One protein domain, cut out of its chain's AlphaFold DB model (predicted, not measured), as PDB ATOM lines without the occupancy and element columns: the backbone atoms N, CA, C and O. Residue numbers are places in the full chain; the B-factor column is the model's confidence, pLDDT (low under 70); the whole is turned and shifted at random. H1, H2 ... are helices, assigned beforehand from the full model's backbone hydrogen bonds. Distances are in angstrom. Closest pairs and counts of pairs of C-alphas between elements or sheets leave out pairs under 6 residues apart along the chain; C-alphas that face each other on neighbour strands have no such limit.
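Overview. This is residues 4 to 94 of the 196 residues of an uncharacterized protein of Sinobacteraceae bacterium (UniProt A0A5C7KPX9). What would one see first? Two long helices, H1 and H3, lie side by side and run opposite ways, and the shorter H4 packs on H3, with the chain folding back through residues 70 to 84 to reach it. The small H2 sits past one end of the long pair, near the first residues of H3. What is it made of, and how large is it? The printed part has 91 residues with four named helices, H1, H2, H3 and H4 in chain order, and no named strand; its class is all helix. It is only just compact, close to loose, with a radius of gyration of the C-alphas of 14.2 A, and elongated, with spans of 44 by 24 by 19 A.

Arrangement. What does the longest helix touch? H1, residues 4 to 29, touches H3, residues 47 to 69, with the C-alphas of Lys 6 and Ser 69 closest at 6.3 A. They run opposite ways at a shallow tilt of 26 degrees. What else touches H3? H4, residues 85 to 93, touches it, with the C-alphas of Gly 63 and Tyr 92 closest at 4.2 A; the two run the same way at a shallow tilt of 27 degrees. Where is the remaining helix? H2, residues 39 to 43, is close to H3 but not clearly touching it, the closest C-alphas being those of Trp 41 and Ile 49, 7.3 A apart. H2 is apart from H1 and from H4, and H1 and H4 are apart too. What do the backbones show? In H1, H2, H3 and H4 every O i to N i+4 pair is within hydrogen-bond range.

Along the chain. Where does the longest helix run? H1 has 26 residues, from C-alpha 4 at (-34.953, -27.088, -45.520) to C-alpha 29 at (-24.430, -3.106, -17.731), 38.2 A. How long are the others? H3 measures 32.0 A from C-alpha 47 at (-38.981, -6.984, -17.240) to C-alpha 69. H4 measures 11.9 A and ends with C-alpha 93 at (-27.306, -33.611, -25.387), while H2 measures 6.0 A.

Size, cuts and confidence. How far does the printed part reach? The two C-alphas farthest apart are those of Asn 4 and Asp 38, at 45.7 A. How are the helices joined? The printed part has no cut; the link from H1 to H2 is short, that from H2 to H3 is tight, and that from H3 to H4, residues 70 to 84, is long. Where is confidence low? The mean pLDDT of the printed part is 86.5, and one residue, Gly 37, is under 70.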
ATOM      1  N   ASN A   4     -35.324 -28.483 -45.292       71.62
ATOM      2  CA  ASN A   4     -34.953 -27.088 -45.520       71.62
ATOM      3  C   ASN A   4     -35.709 -26.114 -44.592       71.62
ATOM      4  O   ASN A   4     -35.114 -25.214 -44.011       71.62
ATOM      5  N   GLU A   5     -37.005 -26.342 -44.363       72.38
ATOM      6  CA  GLU A   5     -37.822 -25.512 -43.458       72.38
ATOM      7  C   GLU A   5     -37.371 -25.621 -41.995       72.38
ATOM      8  O   GLU A   5     -37.431 -24.645 -41.250       72.38
ATOM      9  N   LYS A   6     -36.886 -26.798 -41.574       73.56
ATOM     10  CA  LYS A   6     -36.339 -26.987 -40.221       73.56
ATOM     11  C   LYS A   6     -35.025 -26.226 -40.028       73.56
ATOM     12  O   LYS A   6     -34.803 -25.691 -38.949       73.56
ATOM     13  N   GLN A   7     -34.177 -26.167 -41.058       71.38
ATOM     14  CA  GLN A   7     -32.894 -25.460 -40.988       71.38
ATOM     15  C   GLN A   7     -33.079 -23.941 -40.903       71.38
ATOM     16  O   GLN A   7     -32.410 -23.295 -40.100       71.38
ATOM     17  N   VAL A   8     -34.013 -23.385 -41.682       74.31
ATOM     18  CA  VAL A   8     -34.352 -21.952 -41.634       74.31
ATOM     19  C   VAL A   8     -34.899 -21.573 -40.254       74.31
ATOM     20  O   VAL A   8     -34.424 -20.618 -39.649       74.31
ATOM     21  N   ALA A   9     -35.795 -22.390 -39.689       78.06
ATOM     22  CA  ALA A   9     -36.366 -22.135 -38.367       78.06
ATOM     23  C   ALA A   9     -35.320 -22.110 -37.232       78.06
ATOM     24  O   ALA A   9     -35.433 -21.308 -36.308       78.06
ATOM     25  N   VAL A  10     -34.295 -22.972 -37.286       83.94
ATOM     26  CA  VAL A  10     -33.204 -22.974 -36.293       83.94
ATOM     27  C   VAL A  10     -32.311 -21.740 -36.446       83.94
ATOM     28  O   VAL A  10     -31.896 -21.165 -35.439       83.94
ATOM     29  N   ALA A  11     -32.028 -21.316 -37.680       82.88
ATOM     30  CA  ALA A  11     -31.208 -20.138 -37.952       82.88
ATOM     31  C   ALA A  11     -31.881 -18.833 -37.487       82.88
ATOM     32  O   ALA A  11     -31.227 -18.019 -36.832       82.88
ATOM     33  N   ASP A  12     -33.179 -18.670 -37.754       85.25
ATOM     34  CA  ASP A  12     -33.950 -17.501 -37.314       85.25
ATOM     35  C   ASP A  12     -34.006 -17.425 -35.780       85.25
ATOM     36  O   ASP A  12     -33.667 -16.398 -35.188       85.25
ATOM     37  N   LEU A  13     -34.313 -18.551 -35.119       85.69
ATOM     38  CA  LEU A  13     -34.352 -18.632 -33.654       85.69
ATOM     39  C   LEU A  13     -32.992 -18.288 -33.024       85.69
ATOM     40  O   LEU A  13     -32.929 -17.624 -31.990       85.69
ATOM     41  N   LEU A  14     -31.898 -18.739 -33.644       89.56
ATOM     42  CA  LEU A  14     -30.538 -18.471 -33.182       89.56
ATOM     43  C   LEU A  14     -30.190 -16.977 -33.246       89.56
ATOM     44  O   LEU A  14     -29.587 -16.451 -32.307       89.56
ATOM     45  N   MET A  15     -30.561 -16.295 -34.331       89.69
ATOM     46  CA  MET A  15     -30.308 -14.863 -34.490       89.69
ATOM     47  C   MET A  15     -31.116 -14.038 -33.480       89.69
ATOM     48  O   MET A  15     -30.552 -13.173 -32.806       89.69
ATOM     49  N   ASP A  16     -32.400 -14.351 -33.305       90.06
ATOM     50  CA  ASP A  16     -33.262 -13.686 -32.321       90.06
ATOM     51  C   ASP A  16     -32.731 -13.857 -30.892       90.06
ATOM     52  O   ASP A  16     -32.676 -12.902 -30.105       90.06
ATOM     53  N   LEU A  17     -32.266 -15.063 -30.557       93.25
ATOM     54  CA  LEU A  17     -31.643 -15.356 -29.269       93.25
ATOM     55  C   LEU A  17     -30.326 -14.607 -29.064       93.25
ATOM     56  O   LEU A  17     -30.065 -14.144 -27.950       93.25
ATOM     57  N   ALA A  18     -29.510 -14.443 -30.106       92.88
ATOM     58  CA  ALA A  18     -28.278 -13.662 -30.033       92.88
ATOM     59  C   ALA A  18     -28.569 -12.177 -29.759       92.88
ATOM     60  O   ALA A  18     -27.962 -11.586 -28.859       92.88
ATOM     61  N   CYS A  19     -29.546 -11.597 -30.462       92.31
ATOM     62  CA  CYS A  19     -30.010 -10.228 -30.236       92.31
ATOM     63  C   CYS A  19     -30.569 -10.044 -28.817       92.31
ATOM     64  O   CYS A  19     -30.194  -9.106 -28.111       92.31
ATOM     65  N   THR A  20     -31.411 -10.972 -28.363       91.62
ATOM     66  CA  THR A  20     -32.025 -10.900 -27.028       91.62
ATOM     67  C   THR A  20     -30.983 -11.071 -25.917       91.62
ATOM     68  O   THR A  20     -30.986 -10.318 -24.944       91.62
ATOM     69  N   SER A  21     -30.029 -11.992 -26.088       93.31
ATOM     70  CA  SER A  21     -28.906 -12.183 -25.158       93.31
ATOM     71  C   SER A  21     -28.024 -10.934 -25.063       93.31
ATOM     72  O   SER A  21     -27.608 -10.545 -23.971       93.31
ATOM     73  N   ALA A  22     -27.772 -10.255 -26.187       92.88
ATOM     74  CA  ALA A  22     -27.074  -8.972 -26.185       92.88
ATOM     75  C   ALA A  22     -27.859  -7.896 -25.417       92.88
ATOM     76  O   ALA A  22     -27.272  -7.173 -24.612       92.88
ATOM     77  N   GLY A  23     -29.182  -7.837 -25.600       91.31
ATOM     78  CA  GLY A  23     -30.069  -6.943 -24.852       91.31
ATOM     79  C   GLY A  23     -30.027  -7.169 -23.337       91.31
ATOM     80  O   GLY A  23     -29.972  -6.197 -22.582       91.31
ATOM     81  N   LEU A  24     -29.977  -8.427 -22.882       92.44
ATOM     82  CA  LEU A  24     -29.854  -8.764 -21.458       92.44
ATOM     83  C   LEU A  24     -28.551  -8.245 -20.848       92.44
ATOM     84  O   LEU A  24     -28.597  -7.598 -19.799       92.44
ATOM     85  N   ARG A  25     -27.417  -8.468 -21.525       91.31
ATOM     86  CA  ARG A  25     -26.096  -7.980 -21.086       91.31
ATOM     87  C   ARG A  25     -26.035  -6.454 -21.033       91.31
ATOM     88  O   ARG A  25     -25.453  -5.880 -20.116       91.31
ATOM     89  N   LEU A  26     -26.669  -5.786 -21.997       91.62
ATOM     90  CA  LEU A  26     -26.815  -4.329 -21.997       91.62
ATOM     91  C   LEU A  26     -27.661  -3.857 -20.811       91.62
ATOM     92  O   LEU A  26     -27.283  -2.911 -20.128       91.62
ATOM     93  N   GLY A  27     -28.782  -4.527 -20.539       87.94
ATOM     94  CA  GLY A  27     -29.622  -4.245 -19.376       87.94
ATOM     95  C   GLY A  27     -28.864  -4.387 -18.056       87.94
ATOM     96  O   GLY A  27     -28.978  -3.518 -17.198       87.94
ATOM     97  N   GLU A  28     -28.048  -5.430 -17.926       86.94
ATOM     98  CA  GLU A  28     -27.172  -5.651 -16.773       86.94
ATOM     99  C   GLU A  28     -26.134  -4.531 -16.625       86.94
ATOM    100  O   GLU A  28     -26.050  -3.904 -15.573       86.94
ATOM    101  N   THR A  29     -25.434  -4.189 -17.710       90.12
ATOM    102  CA  THR A  29     -24.430  -3.106 -17.731       90.12
ATOM    103  C   THR A  29     -25.036  -1.745 -17.365       90.12
ATOM    104  O   THR A  29     -24.381  -0.910 -16.747       90.12
ATOM    105  N   LEU A  30     -26.299  -1.511 -17.733       89.38
ATOM    106  CA  LEU A  30     -27.035  -0.281 -17.433       89.38
ATOM    107  C   LEU A  30     -27.699  -0.281 -16.042       89.38
ATOM    108  O   LEU A  30     -28.488   0.621 -15.764       89.38
ATOM    109  N   GLY A  31     -27.445  -1.283 -15.193       84.69
ATOM    110  CA  GLY A  31     -28.034  -1.373 -13.852       84.69
ATOM    111  C   GLY A  31     -29.545  -1.626 -13.851       84.69
ATOM    112  O   GLY A  31     -30.237  -1.281 -12.901       84.69
ATOM    113  N   ARG A  32     -30.084  -2.203 -14.933       83.38
ATOM    114  CA  ARG A  32     -31.500  -2.599 -15.044       83.38
ATOM    115  C   ARG A  32     -31.741  -4.033 -14.572       83.38
ATOM    116  O   ARG A  32     -32.868  -4.514 -14.653       83.38
ATOM    117  N   CYS A  33     -30.695  -4.733 -14.145       83.56
ATOM    118  CA  CYS A  33     -30.818  -6.019 -13.477       83.56
ATOM    119  C   CYS A  33     -31.146  -5.761 -11.996       83.56
ATOM    120  O   CYS A  33     -30.383  -5.049 -11.344       83.56
ATOM    121  N   PRO A  34     -32.268  -6.278 -11.467       82.06
ATOM    122  CA  PRO A  34     -32.569  -6.162 -10.043       82.06
ATOM    123  C   PRO A  34     -31.568  -6.977  -9.210       82.06
ATOM    124  O   PRO A  34     -31.049  -7.993  -9.681       82.06
ATOM    125  N   GLU A  35     -31.322  -6.579  -7.963       80.75
ATOM    126  CA  GLU A  35     -30.406  -7.303  -7.074       80.75
ATOM    127  C   GLU A  35     -31.016  -8.630  -6.614       80.75
ATOM    128  O   GLU A  35     -32.198  -8.709  -6.273       80.75
ATOM    129  N   HIS A  36     -30.212  -9.697  -6.605       73.06
ATOM    130  CA  HIS A  36     -30.676 -11.016  -6.171       73.06
ATOM    131  C   HIS A  36     -31.265 -10.950  -4.756       73.06
ATOM    132  O   HIS A  36     -30.604 -10.523  -3.815       73.06
ATOM    133  N   GLY A  37     -32.499 -11.435  -4.600       69.25
ATOM    134  CA  GLY A  37     -33.192 -11.484  -3.307       69.25
ATOM    135  C   GLY A  37     -34.211 -10.367  -3.073       69.25
ATOM    136  O   GLY A  37     -35.042 -10.515  -2.165       69.25
ATOM    137  N   ASP A  38     -34.223  -9.339  -3.926       81.69
ATOM    138  CA  ASP A  38     -35.229  -8.277  -3.921       81.69
ATOM    139  C   ASP A  38     -36.637  -8.791  -4.254       81.69
ATOM    140  O   ASP A  38     -36.834  -9.866  -4.831       81.69
ATOM    141  N   GLU A  39     -37.658  -7.991  -3.937       79.69
ATOM    142  CA  GLU A  39     -39.057  -8.300  -4.260       79.69
ATOM    143  C   GLU A  39     -39.259  -8.568  -5.762       79.69
ATOM    144  O   GLU A  39     -40.002  -9.473  -6.151       79.69
ATOM    145  N   ALA A  40     -38.533  -7.845  -6.616       77.31
ATOM    146  CA  ALA A  40     -38.491  -8.070  -8.057       77.31
ATOM    147  C   ALA A  40     -38.067  -9.508  -8.417       77.31
ATOM    148  O   ALA A  40     -38.693 -10.133  -9.278       77.31
ATOM    149  N   TRP A  41     -37.060 -10.048  -7.720       77.06
ATOM    150  CA  TRP A  41     -36.595 -11.431  -7.870       77.06
ATOM    151  C   TRP A  41     -37.601 -12.451  -7.363       77.06
ATOM    152  O   TRP A  41     -37.854 -13.446  -8.037       77.06
ATOM    153  N   ARG A  42     -38.234 -12.192  -6.218       78.44
ATOM    154  CA  ARG A  42     -39.222 -13.119  -5.640       78.44
ATOM    155  C   ARG A  42     -40.502 -13.188  -6.462       78.44
ATOM    156  O   ARG A  42     -41.079 -14.257  -6.629       78.44
ATOM    157  N   THR A  43     -40.949 -12.051  -6.985       84.81
ATOM    158  CA  THR A  43     -42.189 -11.968  -7.768       84.81
ATOM    159  C   THR A  43     -41.998 -12.363  -9.229       84.81
ATOM    160  O   THR A  43     -42.987 -12.641  -9.906       84.81
ATOM    161  N   ARG A  44     -40.755 -12.361  -9.731       81.44
ATOM    162  CA  ARG A  44     -40.399 -12.575 -11.146       81.44
ATOM    163  C   ARG A  44     -41.174 -11.689 -12.135       81.44
ATOM    164  O   ARG A  44     -41.339 -12.034 -13.302       81.44
ATOM    165  N   LYS A  45     -41.661 -10.526 -11.683       84.88
ATOM    166  CA  LYS A  45     -42.424  -9.567 -12.510       84.88
ATOM    167  C   LYS A  45     -41.553  -8.507 -13.183       84.88
ATOM    168  O   LYS A  45     -42.049  -7.760 -14.020       84.88
ATOM    169  N   HIS A  46     -40.276  -8.414 -12.821       86.44
ATOM    170  CA  HIS A  46     -39.374  -7.428 -13.403       86.44
ATOM    171  C   HIS A  46     -39.104  -7.736 -14.888       86.44
ATOM    172  O   HIS A  46     -38.770  -8.883 -15.198       86.44
ATOM    173  N   PRO A  47     -39.154  -6.746 -15.804       88.19
ATOM    174  CA  PRO A  47     -38.981  -6.984 -17.240       88.19
ATOM    175  C   PRO A  47     -37.674  -7.698 -17.601       88.19
ATOM    176  O   PRO A  47     -37.665  -8.582 -18.451       88.19
ATOM    177  N   TRP A  48     -36.573  -7.353 -16.924       89.50
ATOM    178  CA  TRP A  48     -35.287  -8.026 -17.135       89.50
ATOM    179  C   TRP A  48     -35.330  -9.505 -16.725       89.50
ATOM    180  O   TRP A  48     -34.836 -10.347 -17.467       89.50
ATOM    181  N   ILE A  49     -35.973  -9.842 -15.597       88.00
ATOM    182  CA  ILE A  49     -36.099 -11.236 -15.136       88.00
ATOM    183  C   ILE A  49     -36.954 -12.032 -16.121       88.00
ATOM    184  O   ILE A  49     -36.545 -13.103 -16.554       88.00
ATOM    185  N   GLN A  50     -38.089 -11.477 -16.548       89.69
ATOM    186  CA  GLN A  50     -38.956 -12.121 -17.538       89.69
ATOM    187  C   GLN A  50     -38.231 -12.350 -18.868       89.69
ATOM    188  O   GLN A  50     -38.335 -13.424 -19.454       89.69
ATOM    189  N   ALA A  51     -37.460 -11.366 -19.339       89.31
ATOM    190  CA  ALA A  51     -36.638 -11.524 -20.533       89.31
ATOM    191  C   ALA A  51     -35.567 -12.611 -20.342       89.31
ATOM    192  O   ALA A  51     -35.362 -13.426 -21.238       89.31
ATOM    193  N   ASN A  52     -34.924 -12.664 -19.174       90.94
ATOM    194  CA  ASN A  52     -33.927 -13.679 -18.846       90.94
ATOM    195  C   ASN A  52     -34.528 -15.096 -18.820       90.94
ATOM    196  O   ASN A  52     -33.958 -16.015 -19.406       90.94
ATOM    197  N   ASP A  53     -35.705 -15.255 -18.217       90.31
ATOM    198  CA  ASP A  53     -36.461 -16.509 -18.198       90.31
ATOM    199  C   ASP A  53     -36.889 -16.935 -19.609       90.31
ATOM    200  O   ASP A  53     -36.760 -18.102 -19.983       90.31
ATOM    201  N   ASN A  54     -37.348 -15.985 -20.426       90.25
ATOM    202  CA  ASN A  54     -37.716 -16.249 -21.813       90.25
ATOM    203  C   ASN A  54     -36.512 -16.733 -22.630       90.25
ATOM    204  O   ASN A  54     -36.649 -17.696 -23.384       90.25
ATOM    205  N   VAL A  55     -35.329 -16.129 -22.455       93.44
ATOM    206  CA  VAL A  55     -34.096 -16.604 -23.107       93.44
ATOM    207  C   VAL A  55     -33.739 -18.009 -22.630       93.44
ATOM    208  O   VAL A  55     -33.416 -18.852 -23.461       93.44
ATOM    209  N   LEU A  56     -33.857 -18.309 -21.334       92.00
ATOM    210  CA  LEU A  56     -33.635 -19.661 -20.812       92.00
ATOM    211  C   LEU A  56     -34.568 -20.693 -21.475       92.00
ATOM    212  O   LEU A  56     -34.117 -21.746 -21.931       92.00
ATOM    213  N   HIS A  57     -35.867 -20.396 -21.565       90.81
ATOM    214  CA  HIS A  57     -36.838 -21.275 -22.221       90.81
ATOM    215  C   HIS A  57     -36.566 -21.430 -23.723       90.81
ATOM    216  O   HIS A  57     -36.600 -22.548 -24.241       90.81
ATOM    217  N   ALA A  58     -36.243 -20.336 -24.412       92.50
ATOM    218  CA  ALA A  58     -35.924 -20.352 -25.833       92.50
ATOM    219  C   ALA A  58     -34.609 -21.099 -26.129       92.50
ATOM    220  O   ALA A  58     -34.543 -21.815 -27.123       92.50
ATOM    221  N   MET A  59     -33.609 -21.049 -25.243       94.12
ATOM    222  CA  MET A  59     -32.381 -21.850 -25.361       94.12
ATOM    223  C   MET A  59     -32.651 -23.358 -25.264       94.12
ATOM    224  O   MET A  59     -32.107 -24.134 -26.052       94.12
ATOM    225  N   ARG A  60     -33.549 -23.790 -24.366       91.69
ATOM    226  CA  ARG A  60     -33.991 -25.197 -24.292       91.69
ATOM    227  C   ARG A  60     -34.755 -25.628 -25.546       91.69
ATOM    228  O   ARG A  60     -34.548 -26.730 -26.064       91.69
ATOM    229  N   ALA A  61     -35.622 -24.752 -26.058       89.56
ATOM    230  CA  ALA A  61     -36.343 -24.992 -27.305       89.56
ATOM    231  C   ALA A  61     -35.379 -25.103 -28.498       89.56
ATOM    232  O   ALA A  61     -35.506 -26.031 -29.296       89.56
ATOM    233  N   LEU A  62     -34.371 -24.226 -28.568       91.81
ATOM    234  CA  LEU A  62     -33.311 -24.264 -29.572       91.81
ATOM    235  C   LEU A  62     -32.533 -25.583 -29.512       91.81
ATOM    236  O   LEU A  62     -32.338 -26.207 -30.550       91.81
ATOM    237  N   GLY A  63     -32.147 -26.047 -28.316       90.38
ATOM    238  CA  GLY A  63     -31.469 -27.339 -28.137       90.38
ATOM    239  C   GLY A  63     -32.299 -28.511 -28.647       90.38
ATOM    240  O   GLY A  63     -31.817 -29.332 -29.427       90.38
ATOM    241  N   THR A  64     -33.587 -28.528 -28.310       86.44
ATOM    242  CA  THR A  64     -34.520 -29.558 -28.787       86.44
ATOM    243  C   THR A  64     -34.690 -29.514 -30.312       86.44
ATOM    244  O   THR A  64     -34.672 -30.551 -30.976       86.44
ATOM    245  N   ALA A  65     -34.836 -28.318 -30.891       86.81
ATOM    246  CA  ALA A  65     -35.018 -28.125 -32.329       86.81
ATOM    247  C   ALA A  65     -33.754 -28.476 -33.135       86.81
ATOM    248  O   ALA A  65     -33.841 -29.176 -34.148       86.81
ATOM    249  N   ALA A  66     -32.579 -28.051 -32.663       88.75
ATOM    250  CA  ALA A  66     -31.281 -28.391 -33.240       88.75
ATOM    251  C   ALA A  66     -31.056 -29.911 -33.220       88.75
ATOM    252  O   ALA A  66     -30.686 -30.503 -34.234       88.75
ATOM    253  N   ARG A  67     -31.401 -30.581 -32.111       85.19
ATOM    254  CA  ARG A  67     -31.356 -32.047 -32.005       85.19
ATOM    255  C   ARG A  67     -32.262 -32.718 -33.037       85.19
ATOM    256  O   ARG A  67     -31.807 -33.562 -33.801       85.19
ATOM    257  N   ASN A  68     -33.528 -32.307 -33.108       83.19
ATOM    258  CA  ASN A  68     -34.523 -32.889 -34.019       83.19
ATOM    259  C   ASN A  68     -34.229 -32.629 -35.511       83.19
ATOM    260  O   ASN A  68     -34.829 -33.265 -36.382       83.19
ATOM    261  N   SER A  69     -33.356 -31.667 -35.815       82.94
ATOM    262  CA  SER A  69     -32.911 -31.331 -37.171       82.94
ATOM    263  C   SER A  69     -31.504 -31.846 -37.496       82.94
ATOM    264  O   SER A  69     -31.074 -31.713 -38.641       82.94
ATOM    265  N   GLY A  70     -30.801 -32.453 -36.530       83.94
ATOM    266  CA  GLY A  70     -29.429 -32.937 -36.700       83.94
ATOM    267  C   GLY A  70     -28.392 -31.822 -36.861       83.94
ATOM    268  O   GLY A  70     -27.318 -32.062 -37.406       83.94
ATOM    269  N   GLN A  71     -28.706 -30.603 -36.426       86.38
ATOM    270  CA  GLN A  71     -27.806 -29.455 -36.500       86.38
ATOM    271  C   GLN A  71     -27.085 -29.253 -35.173       86.38
ATOM    272  O   GLN A  71     -27.664 -29.454 -34.112       86.38
ATOM    273  N   ASP A  72     -25.828 -28.829 -35.219       88.19
ATOM    274  CA  ASP A  72     -25.088 -28.409 -34.033       88.19
ATOM    275  C   ASP A  72     -24.825 -26.907 -34.116       88.19
ATOM    276  O   ASP A  72     -23.979 -26.468 -34.890       88.19
ATOM    277  N   ILE A  73     -25.544 -26.100 -33.333       90.06
ATOM    278  CA  ILE A  73     -25.390 -24.638 -33.398       90.06
ATOM    279  C   ILE A  73     -24.066 -24.155 -32.801       90.06
ATOM    280  O   ILE A  73     -23.732 -22.984 -32.957       90.06
ATOM    281  N   ARG A  74     -23.315 -25.008 -32.091       92.00
ATOM    282  CA  ARG A  74     -22.059 -24.617 -31.428       92.00
ATOM    283  C   ARG A  74     -20.986 -24.204 -32.426       92.00
ATOM    284  O   ARG A  74     -20.072 -23.466 -32.076       92.00
ATOM    285  N   VAL A  75     -21.117 -24.649 -33.675       90.31
ATOM    286  CA  VAL A  75     -20.243 -24.243 -34.784       90.31
ATOM    287  C   VAL A  75     -20.589 -22.850 -35.327       90.31
ATOM    288  O   VAL A  75     -19.849 -22.309 -36.143       90.31
ATOM    289  N   SER A  76     -21.714 -22.265 -34.902       89.56
ATOM    290  CA  SER A  76     -22.150 -20.943 -35.343       89.56
ATOM    291  C   SER A  76     -21.319 -19.831 -34.698       89.56
ATOM    292  O   SER A  76     -21.051 -19.889 -33.494       89.56
ATOM    293  N   PRO A  77     -20.997 -18.747 -35.434       89.44
ATOM    294  CA  PRO A  77     -20.332 -17.576 -34.861       89.44
ATOM    295  C   PRO A  77     -21.153 -16.895 -33.755       89.44
ATOM    296  O   PRO A  77     -20.586 -16.189 -32.924       89.44
ATOM    297  N   TYR A  78     -22.472 -17.114 -33.706       90.00
ATOM    298  CA  TYR A  78     -23.337 -16.546 -32.672       90.00
ATOM    299  C   TYR A  78     -23.249 -17.278 -31.328       90.00
ATOM    300  O   TYR A  78     -23.687 -16.724 -30.323       90.00
ATOM    301  N   TRP A  79     -22.678 -18.488 -31.274       92.50
ATOM    302  CA  TRP A  79     -22.671 -19.325 -30.068       92.50
ATOM    303  C   TRP A  79     -22.089 -18.609 -28.845       92.50
ATOM    304  O   TRP A  79     -22.675 -18.640 -27.766       92.50
ATOM    305  N   SER A  80     -20.962 -17.915 -29.005       89.75
ATOM    306  CA  SER A  80     -20.303 -17.179 -27.917       89.75
ATOM    307  C   SER A  80     -21.123 -15.995 -27.392       89.75
ATOM    308  O   SER A  80     -20.844 -15.499 -26.303       89.75
ATOM    309  N   LEU A  81     -22.137 -15.557 -28.143       89.81
ATOM    310  CA  LEU A  81     -22.996 -14.424 -27.814       89.81
ATOM    311  C   LEU A  81     -24.281 -14.837 -27.088       89.81
ATOM    312  O   LEU A  81     -25.063 -13.955 -26.727       89.81
ATOM    313  N   LEU A  82     -24.523 -16.132 -26.877       93.19
ATOM    314  CA  LEU A  82     -25.737 -16.631 -26.234       93.19
ATOM    315  C   LEU A  82     -25.593 -16.684 -24.709       93.19
ATOM    316  O   LEU A  82     -24.593 -17.170 -24.177       93.19
ATOM    317  N   ASN A  83     -26.629 -16.231 -24.005       92.31
ATOM    318  CA  ASN A  83     -26.809 -16.519 -22.583       92.31
ATOM    319  C   ASN A  83     -27.375 -17.944 -22.406       92.31
ATOM    320  O   ASN A  83     -27.906 -18.519 -23.350       92.31
ATOM    321  N   HIS A  84     -27.272 -18.519 -21.200       93.31
ATOM    322  CA  HIS A  84     -27.846 -19.838 -20.863       93.31
ATOM    323  C   HIS A  84     -27.413 -20.987 -21.793       93.31
ATOM    324  O   HIS A  84     -28.200 -21.883 -22.100       93.31
ATOM    325  N   ARG A  85     -26.152 -20.982 -22.246       92.88
ATOM    326  CA  ARG A  85     -25.583 -22.037 -23.110       92.88
ATOM    327  C   ARG A  85     -25.717 -23.436 -22.510       92.88
ATOM    328  O   ARG A  85     -26.003 -24.373 -23.249       92.88
ATOM    329  N   ASP A  86     -25.606 -23.558 -21.193       86.00
ATOM    330  CA  ASP A  86     -25.764 -24.834 -20.489       86.00
ATOM    331  C   ASP A  86     -27.172 -25.414 -20.664       86.00
ATOM    332  O   ASP A  86     -27.320 -26.616 -20.841       86.00
ATOM    333  N   ALA A  87     -28.205 -24.567 -20.739       88.75
ATOM    334  CA  ALA A  87     -29.575 -25.012 -20.983       88.75
ATOM    335  C   ALA A  87     -29.794 -25.513 -22.423       88.75
ATOM    336  O   ALA A  87     -30.618 -26.400 -22.651       88.75
ATOM    337  N   TYR A  88     -29.053 -24.970 -23.399       91.81
ATOM    338  CA  TYR A  88     -29.000 -25.553 -24.743       91.81
ATOM    339  C   TYR A  88     -28.296 -26.908 -24.715       91.81
ATOM    340  O   TYR A  88     -28.832 -27.859 -25.273       91.81
ATOM    341  N   LEU A  89     -27.116 -26.996 -24.086       87.31
ATOM    342  CA  LEU A  89     -26.341 -28.240 -24.007       87.31
ATOM    343  C   LEU A  89     -27.175 -29.338 -23.354       87.31
ATOM    344  O   LEU A  89     -27.306 -30.418 -23.917       87.31
ATOM    345  N   GLU A  90     -27.837 -29.015 -22.247       83.19
ATOM    346  CA  GLU A  90     -28.785 -29.893 -21.576       83.19
ATOM    347  C   GLU A  90     -29.856 -30.407 -22.552       83.19
ATOM    348  O   GLU A  90     -30.017 -31.611 -22.714       83.19
ATOM    349  N   ALA A  91     -30.557 -29.521 -23.259       86.00
ATOM    350  CA  ALA A  91     -31.633 -29.926 -24.166       86.00
ATOM    351  C   ALA A  91     -31.148 -30.645 -25.445       86.00
ATOM    352  O   ALA A  91     -31.873 -31.468 -26.008       86.00
ATOM    353  N   TYR A  92     -29.946 -30.325 -25.929       85.88
ATOM    354  CA  TYR A  92     -29.357 -30.888 -27.146       85.88
ATOM    355  C   TYR A  92     -28.696 -32.254 -26.913       85.88
ATOM    356  O   TYR A  92     -28.715 -33.131 -27.788       85.88
ATOM    357  N   GLU A  93     -28.076 -32.423 -25.746       77.56
ATOM    358  CA  GLU A  93     -27.306 -33.611 -25.387       77.56
ATOM    359  C   GLU A  93     -28.134 -34.623 -24.595       77.56
ATOM    360  O   GLU A  93     -27.960 -35.812 -24.847       77.56
ATOM    361  N   ARG A  94     -29.076 -34.197 -23.735       74.94
ATOM    362  CA  ARG A  94     -29.937 -35.125 -22.983       74.94
ATOM    363  C   ARG A  94     -30.993 -35.792 -23.870       74.94
ATOM    364  O   ARG A  94     -31.417 -35.290 -24.916       74.94
TER     365      ARG A  94